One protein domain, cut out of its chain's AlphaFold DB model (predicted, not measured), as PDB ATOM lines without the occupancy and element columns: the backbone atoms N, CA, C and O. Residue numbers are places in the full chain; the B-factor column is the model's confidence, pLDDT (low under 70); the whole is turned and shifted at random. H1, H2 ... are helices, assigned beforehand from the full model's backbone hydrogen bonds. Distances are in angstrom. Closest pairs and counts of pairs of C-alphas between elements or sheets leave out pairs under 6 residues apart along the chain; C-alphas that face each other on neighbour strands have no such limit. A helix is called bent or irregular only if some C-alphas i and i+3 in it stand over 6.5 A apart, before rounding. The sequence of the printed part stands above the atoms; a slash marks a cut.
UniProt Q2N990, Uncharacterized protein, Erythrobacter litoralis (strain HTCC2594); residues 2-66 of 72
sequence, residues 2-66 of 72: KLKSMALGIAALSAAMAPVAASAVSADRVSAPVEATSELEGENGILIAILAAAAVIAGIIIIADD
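Overview. This is residues 2 to 66 of the 72 residues of an uncharacterized protein of Erythrobacter litoralis (strain HTCC2594) (UniProt Q2N990). This is an open U: long helix H1 is one arm, a bare link bows round the end, and short H2 leads into long H3, the other arm. The printed part has 65 residues with three named helices, in that order: all helix. It is extended, radius of gyration of the C-alphas 17.7 A, spanning 51 by 32 by 12 A.

Along the chain. Find C-alpha 2 at (5.369, 2.799, 57.001); H1, residues 2 to 24, runs 32.5 A from there, with a kink of 39 degrees near residue 18, and is only just irregular: C-alphas 16 and 19 are 6.9 A apart. H2 is residues 39 to 42. H3, residues 45 to 64, runs 28.5 A to C-alpha 64 at (-1.904, -1.684, 40.662).

Arrangement. H1 is apart from H2 and H3, which meet only through their tight link. Every O i to N i+4 pair is within hydrogen-bond range in H3, 17 of 19 in H1.

Size, cuts and confidence. Residues 25 to 38 form a long link; the printed part has no cut. Model pLDDT is under 70 in 26 residues, among them 22 to 42.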
ATOM      1  N   LYS A   2       6.045   1.487  57.073       62.53
ATOM      2  CA  LYS A   2       5.369   2.799  57.001       62.53
ATOM      3  C   LYS A   2       6.267   3.986  56.606       62.53
ATOM      4  O   LYS A   2       5.835   4.821  55.826       62.53
ATOM      5  N   LEU A   3       7.525   4.025  57.066       70.38
ATOM      6  CA  LEU A   3       8.479   5.083  56.683       70.38
ATOM      7  C   LEU A   3       8.851   5.057  55.190       70.38
ATOM      8  O   LEU A   3       8.985   6.115  54.588       70.38
ATOM      9  N   LYS A   4       8.956   3.864  54.581       62.44
ATOM     10  CA  LYS A   4       9.198   3.725  53.133       62.44
ATOM     11  C   LYS A   4       8.010   4.271  52.336       62.44
ATOM     12  O   LYS A   4       8.191   5.075  51.434       62.44
ATOM     13  N   SER A   5       6.795   3.870  52.714       67.06
ATOM     14  CA  SER A   5       5.557   4.320  52.064       67.06
ATOM     15  C   SER A   5       5.347   5.831  52.198       67.06
ATOM     16  O   SER A   5       4.875   6.475  51.270       67.06
ATOM     17  N   MET A   6       5.754   6.417  53.326       75.75
ATOM     18  CA  MET A   6       5.683   7.861  53.545       75.75
ATOM     19  C   MET A   6       6.712   8.631  52.699       75.75
ATOM     20  O   MET A   6       6.377   9.668  52.134       75.75
ATOM     21  N   ALA A   7       7.931   8.099  52.543       75.50
ATOM     22  CA  ALA A   7       8.939   8.668  51.647       75.50
ATOM     23  C   ALA A   7       8.506   8.605  50.170       75.50
ATOM     24  O   ALA A   7       8.668   9.580  49.440       75.50
ATOM     25  N   LEU A   8       7.887   7.495  49.752       77.31
ATOM     26  CA  LEU A   8       7.322   7.344  48.408       77.31
ATOM     27  C   LEU A   8       6.153   8.310  48.161       77.31
ATOM     28  O   LEU A   8       6.093   8.926  47.104       77.31
ATOM     29  N   GLY A   9       5.273   8.515  49.148       78.75
ATOM     30  CA  GLY A   9       4.172   9.481  49.046       78.75
ATOM     31  C   GLY A   9       4.647  10.931  48.909       78.75
ATOM     32  O   GLY A   9       4.108  11.684  48.102       78.75
ATOM     33  N   ILE A  10       5.698  11.318  49.639       78.62
ATOM     34  CA  ILE A  10       6.310  12.652  49.526       78.62
ATOM     35  C   ILE A  10       6.992  12.830  48.164       78.62
ATOM     36  O   ILE A  10       6.840  13.877  47.537       78.62
ATOM     37  N   ALA A  11       7.703  11.808  47.677       76.00
ATOM     38  CA  ALA A  11       8.332  11.839  46.358       76.00
ATOM     39  C   ALA A  11       7.290  11.944  45.231       76.00
ATOM     40  O   ALA A  11       7.444  12.768  44.329       76.00
ATOM     41  N   ALA A  12       6.199  11.181  45.319       77.69
ATOM     42  CA  ALA A  12       5.091  11.239  44.369       77.69
ATOM     43  C   ALA A  12       4.402  12.612  44.378       77.69
ATOM     44  O   ALA A  12       4.142  13.178  43.318       77.69
ATOM     45  N   LEU A  13       4.175  13.193  45.562       82.88
ATOM     46  CA  LEU A  13       3.614  14.538  45.685       82.88
ATOM     47  C   LEU A  13       4.551  15.596  45.087       82.88
ATOM     48  O   LEU A  13       4.098  16.487  44.375       82.88
ATOM     49  N   SER A  14       5.863  15.475  45.309       79.81
ATOM     50  CA  SER A  14       6.853  16.378  44.714       79.81
ATOM     51  C   SER A  14       6.900  16.263  43.188       79.81
ATOM     52  O   SER A  14       7.019  17.282  42.511       79.81
ATOM     53  N   ALA A  15       6.783  15.052  42.638       80.19
ATOM     54  CA  ALA A  15       6.724  14.829  41.194       80.19
ATOM     55  C   ALA A  15       5.427  15.391  40.583       80.19
ATOM     56  O   ALA A  15       5.469  16.021  39.530       80.19
ATOM     57  N   ALA A  16       4.292  15.248  41.275       81.81
ATOM     58  CA  ALA A  16       3.010  15.814  40.856       81.81
ATOM     59  C   ALA A  16       2.977  17.351  40.917       81.81
ATOM     60  O   ALA A  16       2.250  17.984  40.156       81.81
ATOM     61  N   MET A  17       3.769  17.962  41.804       79.38
ATOM     62  CA  MET A  17       3.911  19.419  41.916       79.38
ATOM     63  C   MET A  17       4.984  20.001  40.987       79.38
ATOM     64  O   MET A  17       5.052  21.220  40.826       79.38
ATOM     65  N   ALA A  18       5.794  19.162  40.331       76.06
ATOM     66  CA  ALA A  18       6.817  19.607  39.386       76.06
ATOM     67  C   ALA A  18       6.265  20.491  38.244       76.06
ATOM     68  O   ALA A  18       6.901  21.502  37.945       76.06
ATOM     69  N   PRO A  19       5.082  20.215  37.651       66.75
ATOM     70  CA  PRO A  19       4.487  21.099  36.652       66.75
ATOM     71  C   PRO A  19       4.134  22.471  37.230       66.75
ATOM     72  O   PRO A  19       4.449  23.480  36.614       66.75
ATOM     73  N   VAL A  20       3.558  22.523  38.440       77.31
ATOM     74  CA  VAL A  20       3.169  23.776  39.121       77.31
ATOM     75  C   VAL A  20       4.399  24.633  39.438       77.31
ATOM     76  O   VAL A  20       4.393  25.843  39.215       77.31
ATOM     77  N   ALA A  21       5.483  24.007  39.902       73.81
ATOM     78  CA  ALA A  21       6.756  24.684  40.138       73.81
ATOM     79  C   ALA A  21       7.415  25.161  38.829       73.81
ATOM     80  O   ALA A  21       7.986  26.249  38.789       73.81
ATOM     81  N   ALA A  22       7.298  24.388  37.746       66.12
ATOM     82  CA  ALA A  22       7.775  24.783  36.422       66.12
ATOM     83  C   ALA A  22       6.950  25.933  35.819       66.12
ATOM     84  O   ALA A  22       7.509  26.771  35.114       66.12
ATOM     85  N   SER A  23       5.651  26.021  36.125       65.00
ATOM     86  CA  SER A  23       4.784  27.141  35.736       65.00
ATOM     87  C   SER A  23       5.084  28.437  36.499       65.00
ATOM     88  O   SER A  23       4.786  29.515  35.993       65.00
ATOM     89  N   ALA A  24       5.662  28.351  37.704       63.88
ATOM     90  CA  ALA A  24       6.015  29.518  38.519       63.88
ATOM     91  C   ALA A  24       7.276  30.244  38.016       63.88
ATOM     92  O   ALA A  24       7.464  31.430  38.288       63.88
ATOM     93  N   VAL A  25       8.134  29.556  37.259       62.56
ATOM     94  CA  VAL A  25       9.236  30.187  36.533       62.56
ATOM     95  C   VAL A  25       8.659  30.756  35.241       62.56
ATOM     96  O   VAL A  25       8.505  30.041  34.251       62.56
ATOM     97  N   SER A  26       8.319  32.047  35.245       55.47
ATOM     98  CA  SER A  26       7.971  32.790  34.031       55.47
ATOM     99  C   SER A  26       9.193  32.856  33.111       55.47
ATOM    100  O   SER A  26       9.963  33.811  33.125       55.47
ATOM    101  N   ALA A  27       9.415  31.792  32.343       62.22
ATOM    102  CA  ALA A  27      10.345  31.797  31.233       62.22
ATOM    103  C   ALA A  27       9.760  32.729  30.169       62.22
ATOM    104  O   ALA A  27       8.743  32.403  29.557       62.22
ATOM    105  N   ASP A  28      10.385  33.891  29.992       57.91
ATOM    106  CA  ASP A  28      10.028  34.901  28.997       57.91
ATOM    107  C   ASP A  28      10.337  34.348  27.596       57.91
ATOM    108  O   ASP A  28      11.405  34.549  27.013       57.91
ATOM    109  N   ARG A  29       9.449  33.479  27.107       63.91
ATOM    110  CA  ARG A  29       9.549  32.881  25.781       63.91
ATOM    111  C   ARG A  29       8.839  33.806  24.810       63.91
ATOM    112  O   ARG A  29       7.620  33.944  24.855       63.91
ATOM    113  N   VAL A  30       9.603  34.390  23.893       62.56
ATOM    114  CA  VAL A  30       9.052  35.015  22.690       62.56
ATOM    115  C   VAL A  30       8.430  33.899  21.849       62.56
ATOM    116  O   VAL A  30       9.128  33.184  21.129       62.56
ATOM    117  N   SER A  31       7.124  33.687  22.007       62.56
ATOM    118  CA  SER A  31       6.377  32.718  21.207       62.56
ATOM    119  C   SER A  31       6.364  33.157  19.748       62.56
ATOM    120  O   SER A  31       5.892  34.245  19.419       62.56
ATOM    121  N   ALA A  32       6.854  32.289  18.865       63.59
ATOM    122  CA  ALA A  32       6.527  32.378  17.450       63.59
ATOM    123  C   ALA A  32       5.007  32.170  17.282       63.59
ATOM    124  O   ALA A  32       4.443  31.346  18.009       63.59
ATOM    125  N   PRO A  33       4.330  32.881  16.360       61.53
ATOM    126  CA  PRO A  33       2.913  32.654  16.096       61.53
ATOM    127  C   PRO A  33       2.711  31.199  15.661       61.53
ATOM    128  O   PRO A  33       3.247  30.769  14.639       61.53
ATOM    129  N   VAL A  34       1.990  30.421  16.468       64.12
ATOM    130  CA  VAL A  34       1.703  29.014  16.186       64.12
ATOM    131  C   VAL A  34       0.394  28.957  15.403       64.12
ATOM    132  O   VAL A  34      -0.675  28.757  15.969       64.12
ATOM    133  N   GLU A  35       0.473  29.125  14.084       58.31
ATOM    134  CA  GLU A  35      -0.671  28.972  13.160       58.31
ATOM    135  C   GLU A  35      -1.263  27.541  13.156       58.31
ATOM    136  O   GLU A  35      -2.275  27.283  12.517       58.31
ATOM    137  N   ALA A  36      -0.653  26.591  13.876       59.84
ATOM    138  CA  ALA A  36      -1.047  25.181  13.920       59.84
ATOM    139  C   ALA A  36      -1.738  24.760  15.236       59.84
ATOM    140  O   ALA A  36      -1.756  23.577  15.569       59.84
ATOM    141  N   THR A  37      -2.265  25.703  16.027       57.78
ATOM    142  CA  THR A  37      -2.745  25.398  17.389       57.78
ATOM    143  C   THR A  37      -4.149  24.784  17.468       57.78
ATOM    144  O   THR A  37      -4.497  24.242  18.510       57.78
ATOM    145  N   SER A  38      -4.973  24.845  16.416       61.41
ATOM    146  CA  SER A  38      -6.430  24.652  16.585       61.41
ATOM    147  C   SER A  38      -7.029  23.357  16.041       61.41
ATOM    148  O   SER A  38      -8.175  23.059  16.371       61.41
ATOM    149  N   GLU A  39      -6.307  22.554  15.261       61.97
ATOM    150  CA  GLU A  39      -6.938  21.399  14.597       61.97
ATOM    151  C   GLU A  39      -7.057  20.166  15.515       61.97
ATOM    152  O   GLU A  39      -8.039  19.425  15.467       61.97
ATOM    153  N   LEU A  40      -6.100  19.985  16.434       64.25
ATOM    154  CA  LEU A  40      -6.154  18.934  17.459       64.25
ATOM    155  C   LEU A  40      -7.136  19.261  18.593       64.25
ATOM    156  O   LEU A  40      -7.772  18.355  19.125       64.25
ATOM    157  N   GLU A  41      -7.276  20.537  18.957       62.88
ATOM    158  CA  GLU A  41      -8.134  20.974  20.068       62.88
ATOM    159  C   GLU A  41      -9.602  21.154  19.641       62.88
ATOM    160  O   GLU A  41     -10.505  20.837  20.413       62.88
ATOM    161  N   GLY A  42      -9.853  21.604  18.405       69.31
ATOM    162  CA  GLY A  42     -11.195  21.924  17.915       69.31
ATOM    163  C   GLY A  42     -12.035  20.706  17.520       69.31
ATOM    164  O   GLY A  42     -13.109  20.492  18.076       69.31
ATOM    165  N   GLU A  43     -11.563  19.903  16.561       74.31
ATOM    166  CA  GLU A  43     -12.371  18.813  15.980       74.31
ATOM    167  C   GLU A  43     -12.159  17.472  16.701       74.31
ATOM    168  O   GLU A  43     -13.101  16.714  16.926       74.31
ATOM    169  N   ASN A  44     -10.930  17.210  17.151       81.12
ATOM    170  CA  ASN A  44     -10.547  15.941  17.777       81.12
ATOM    171  C   ASN A  44     -10.372  16.030  19.301       81.12
ATOM    172  O   ASN A  44     -10.034  15.027  19.933       81.12
ATOM    173  N   GLY A  45     -10.634  17.189  19.915       83.31
ATOM    174  CA  GLY A  45     -10.370  17.424  21.338       83.31
ATOM    175  C   GLY A  45     -11.083  16.430  22.261       83.31
ATOM    176  O   GLY A  45     -10.493  15.936  23.219       83.31
ATOM    177  N   ILE A  46     -12.317  16.045  21.927       87.56
ATOM    178  CA  ILE A  46     -13.079  15.029  22.675       87.56
ATOM    179  C   ILE A  46     -12.446  13.638  22.552       87.56
ATOM    180  O   ILE A  46     -12.347  12.922  23.548       87.56
ATOM    181  N   LEU A  47     -11.984  13.249  21.360       87.94
ATOM    182  CA  LEU A  47     -11.327  11.956  21.150       87.94
ATOM    183  C   LEU A  47     -10.000  11.889  21.909       87.94
ATOM    184  O   LEU A  47      -9.710  10.884  22.557       87.94
ATOM    185  N   ILE A  48      -9.233  12.981  21.890       89.31
ATOM    186  CA  ILE A  48      -7.982  13.107  22.642       89.31
ATOM    187  C   ILE A  48      -8.256  13.055  24.148       89.31
ATOM    188  O   ILE A  48      -7.549  12.349  24.862       89.31
ATOM    189  N   ALA A  49      -9.300  13.729  24.637       87.94
ATOM    190  CA  ALA A  49      -9.672  13.701  26.050       87.94
ATOM    191  C   ALA A  49     -10.063  12.290  26.517       87.94
ATOM    192  O   ALA A  49      -9.619  11.846  27.576       87.94
ATOM    193  N   ILE A  50     -10.842  11.557  25.714       94.38
ATOM    194  CA  ILE A  50     -11.221  10.170  26.008       94.38
ATOM    195  C   ILE A  50      -9.990   9.259  25.993       94.38
ATOM    196  O   ILE A  50      -9.812   8.460  26.912       94.38
ATOM    197  N   LEU A  51      -9.121   9.393  24.988       92.75
ATOM    198  CA  LEU A  51      -7.899   8.597  24.881       92.75
ATOM    199  C   LEU A  51      -6.958   8.857  26.064       92.75
ATOM    200  O   LEU A  51      -6.427   7.915  26.648       92.75
ATOM    201  N   ALA A  52      -6.788  10.122  26.448       92.06
ATOM    202  CA  ALA A  52      -5.978  10.512  27.593       92.06
ATOM    203  C   ALA A  52      -6.547   9.947  28.902       92.06
ATOM    204  O   ALA A  52      -5.805   9.367  29.694       92.06
ATOM    205  N   ALA A  53      -7.862  10.049  29.112       93.56
ATOM    206  CA  ALA A  53      -8.520   9.474  30.283       93.56
ATOM    207  C   ALA A  53      -8.343   7.947  30.341       93.56
ATOM    208  O   ALA A  53      -7.993   7.405  31.388       93.56
ATOM    209  N   ALA A  54      -8.516   7.257  29.209       94.50
ATOM    210  CA  ALA A  54      -8.312   5.815  29.112       94.50
ATOM    211  C   ALA A  54      -6.860   5.416  29.417       94.50
ATOM    212  O   ALA A  54      -6.636   4.461  30.158       94.50
ATOM    213  N   ALA A  55      -5.877   6.164  28.909       93.69
ATOM    214  CA  ALA A  55      -4.461   5.909  29.158       93.69
ATOM    215  C   ALA A  55      -4.089   6.067  30.641       93.69
ATOM    216  O   ALA A  55      -3.343   5.246  31.173       93.69
ATOM    217  N   VAL A  56      -4.639   7.075  31.327       94.25
ATOM    218  CA  VAL A  56      -4.426   7.265  32.770       94.25
ATOM    219  C   VAL A  56      -5.007   6.095  33.563       94.25
ATOM    220  O   VAL A  56      -4.318   5.534  34.411       94.25
ATOM    221  N   ILE A  57      -6.244   5.687  33.265       93.81
ATOM    222  CA  ILE A  57      -6.900   4.566  33.954       93.81
ATOM    223  C   ILE A  57      -6.137   3.258  33.703       93.81
ATOM    224  O   ILE A  57      -5.844   2.533  34.650       93.81
ATOM    225  N   ALA A  58      -5.765   2.977  32.452       90.06
ATOM    226  CA  ALA A  58      -5.004   1.783  32.096       90.06
ATOM    227  C   ALA A  58      -3.622   1.763  32.766       90.06
ATOM    228  O   ALA A  58      -3.216   0.732  33.294       90.06
ATOM    229  N   GLY A  59      -2.929   2.906  32.807       88.88
ATOM    230  CA  GLY A  59      -1.652   3.039  33.503       88.88
ATOM    231  C   GLY A  59      -1.769   2.741  34.997       88.88
ATOM    232  O   GLY A  59      -0.944   2.009  35.534       88.88
ATOM    233  N   ILE A  60      -2.820   3.242  35.656       89.25
ATOM    234  CA  ILE A  60      -3.085   2.949  37.072       89.25
ATOM    235  C   ILE A  60      -3.355   1.456  37.282       89.25
ATOM    236  O   ILE A  60      -2.794   0.888  38.210       89.25
ATOM    237  N   ILE A  61      -4.167   0.819  36.431       86.06
ATOM    238  CA  ILE A  61      -4.479  -0.614  36.547       86.06
ATOM    239  C   ILE A  61      -3.213  -1.457  36.397       86.06
ATOM    240  O   ILE A  61      -2.970  -2.307  37.236       86.06
ATOM    241  N   ILE A  62      -2.375  -1.185  35.391       83.75
ATOM    242  CA  ILE A  62      -1.125  -1.933  35.175       83.75
ATOM    243  C   ILE A  62      -0.185  -1.817  36.381       83.75
ATOM    244  O   ILE A  62       0.455  -2.791  36.754       83.75
ATOM    245  N   ILE A  63      -0.093  -0.633  36.993       78.38
ATOM    246  CA  ILE A  63       0.749  -0.414  38.179       78.38
ATOM    247  C   ILE A  63       0.138  -1.068  39.427       78.38
ATOM    248  O   ILE A  63       0.872  -1.488  40.316       78.38
ATOM    249  N   ALA A  64      -1.190  -1.117  39.522       77.38
ATOM    250  CA  ALA A  64      -1.904  -1.684  40.662       77.38
ATOM    251  C   ALA A  64      -2.049  -3.215  40.601       77.38
ATOM    252  O   ALA A  64      -2.325  -3.811  41.633       77.38
ATOM    253  N   ASP A  65      -1.878  -3.836  39.430       70.25
ATOM    254  CA  ASP A  65      -1.981  -5.292  39.228       70.25
ATOM    255  C   ASP A  65      -0.709  -6.056  39.653       70.25
ATOM    256  O   ASP A  65      -0.698  -7.283  39.649       70.25
ATOM    257  N   ASP A  66       0.355  -5.356  40.073       64.69
ATOM    258  CA  ASP A  66       1.558  -5.948  40.687       64.69
ATOM    259  C   ASP A  66       1.300  -6.324  42.165       64.69
ATOM    260  O   ASP A  66       1.962  -5.857  43.093       64.69
TER     261      ASP A  66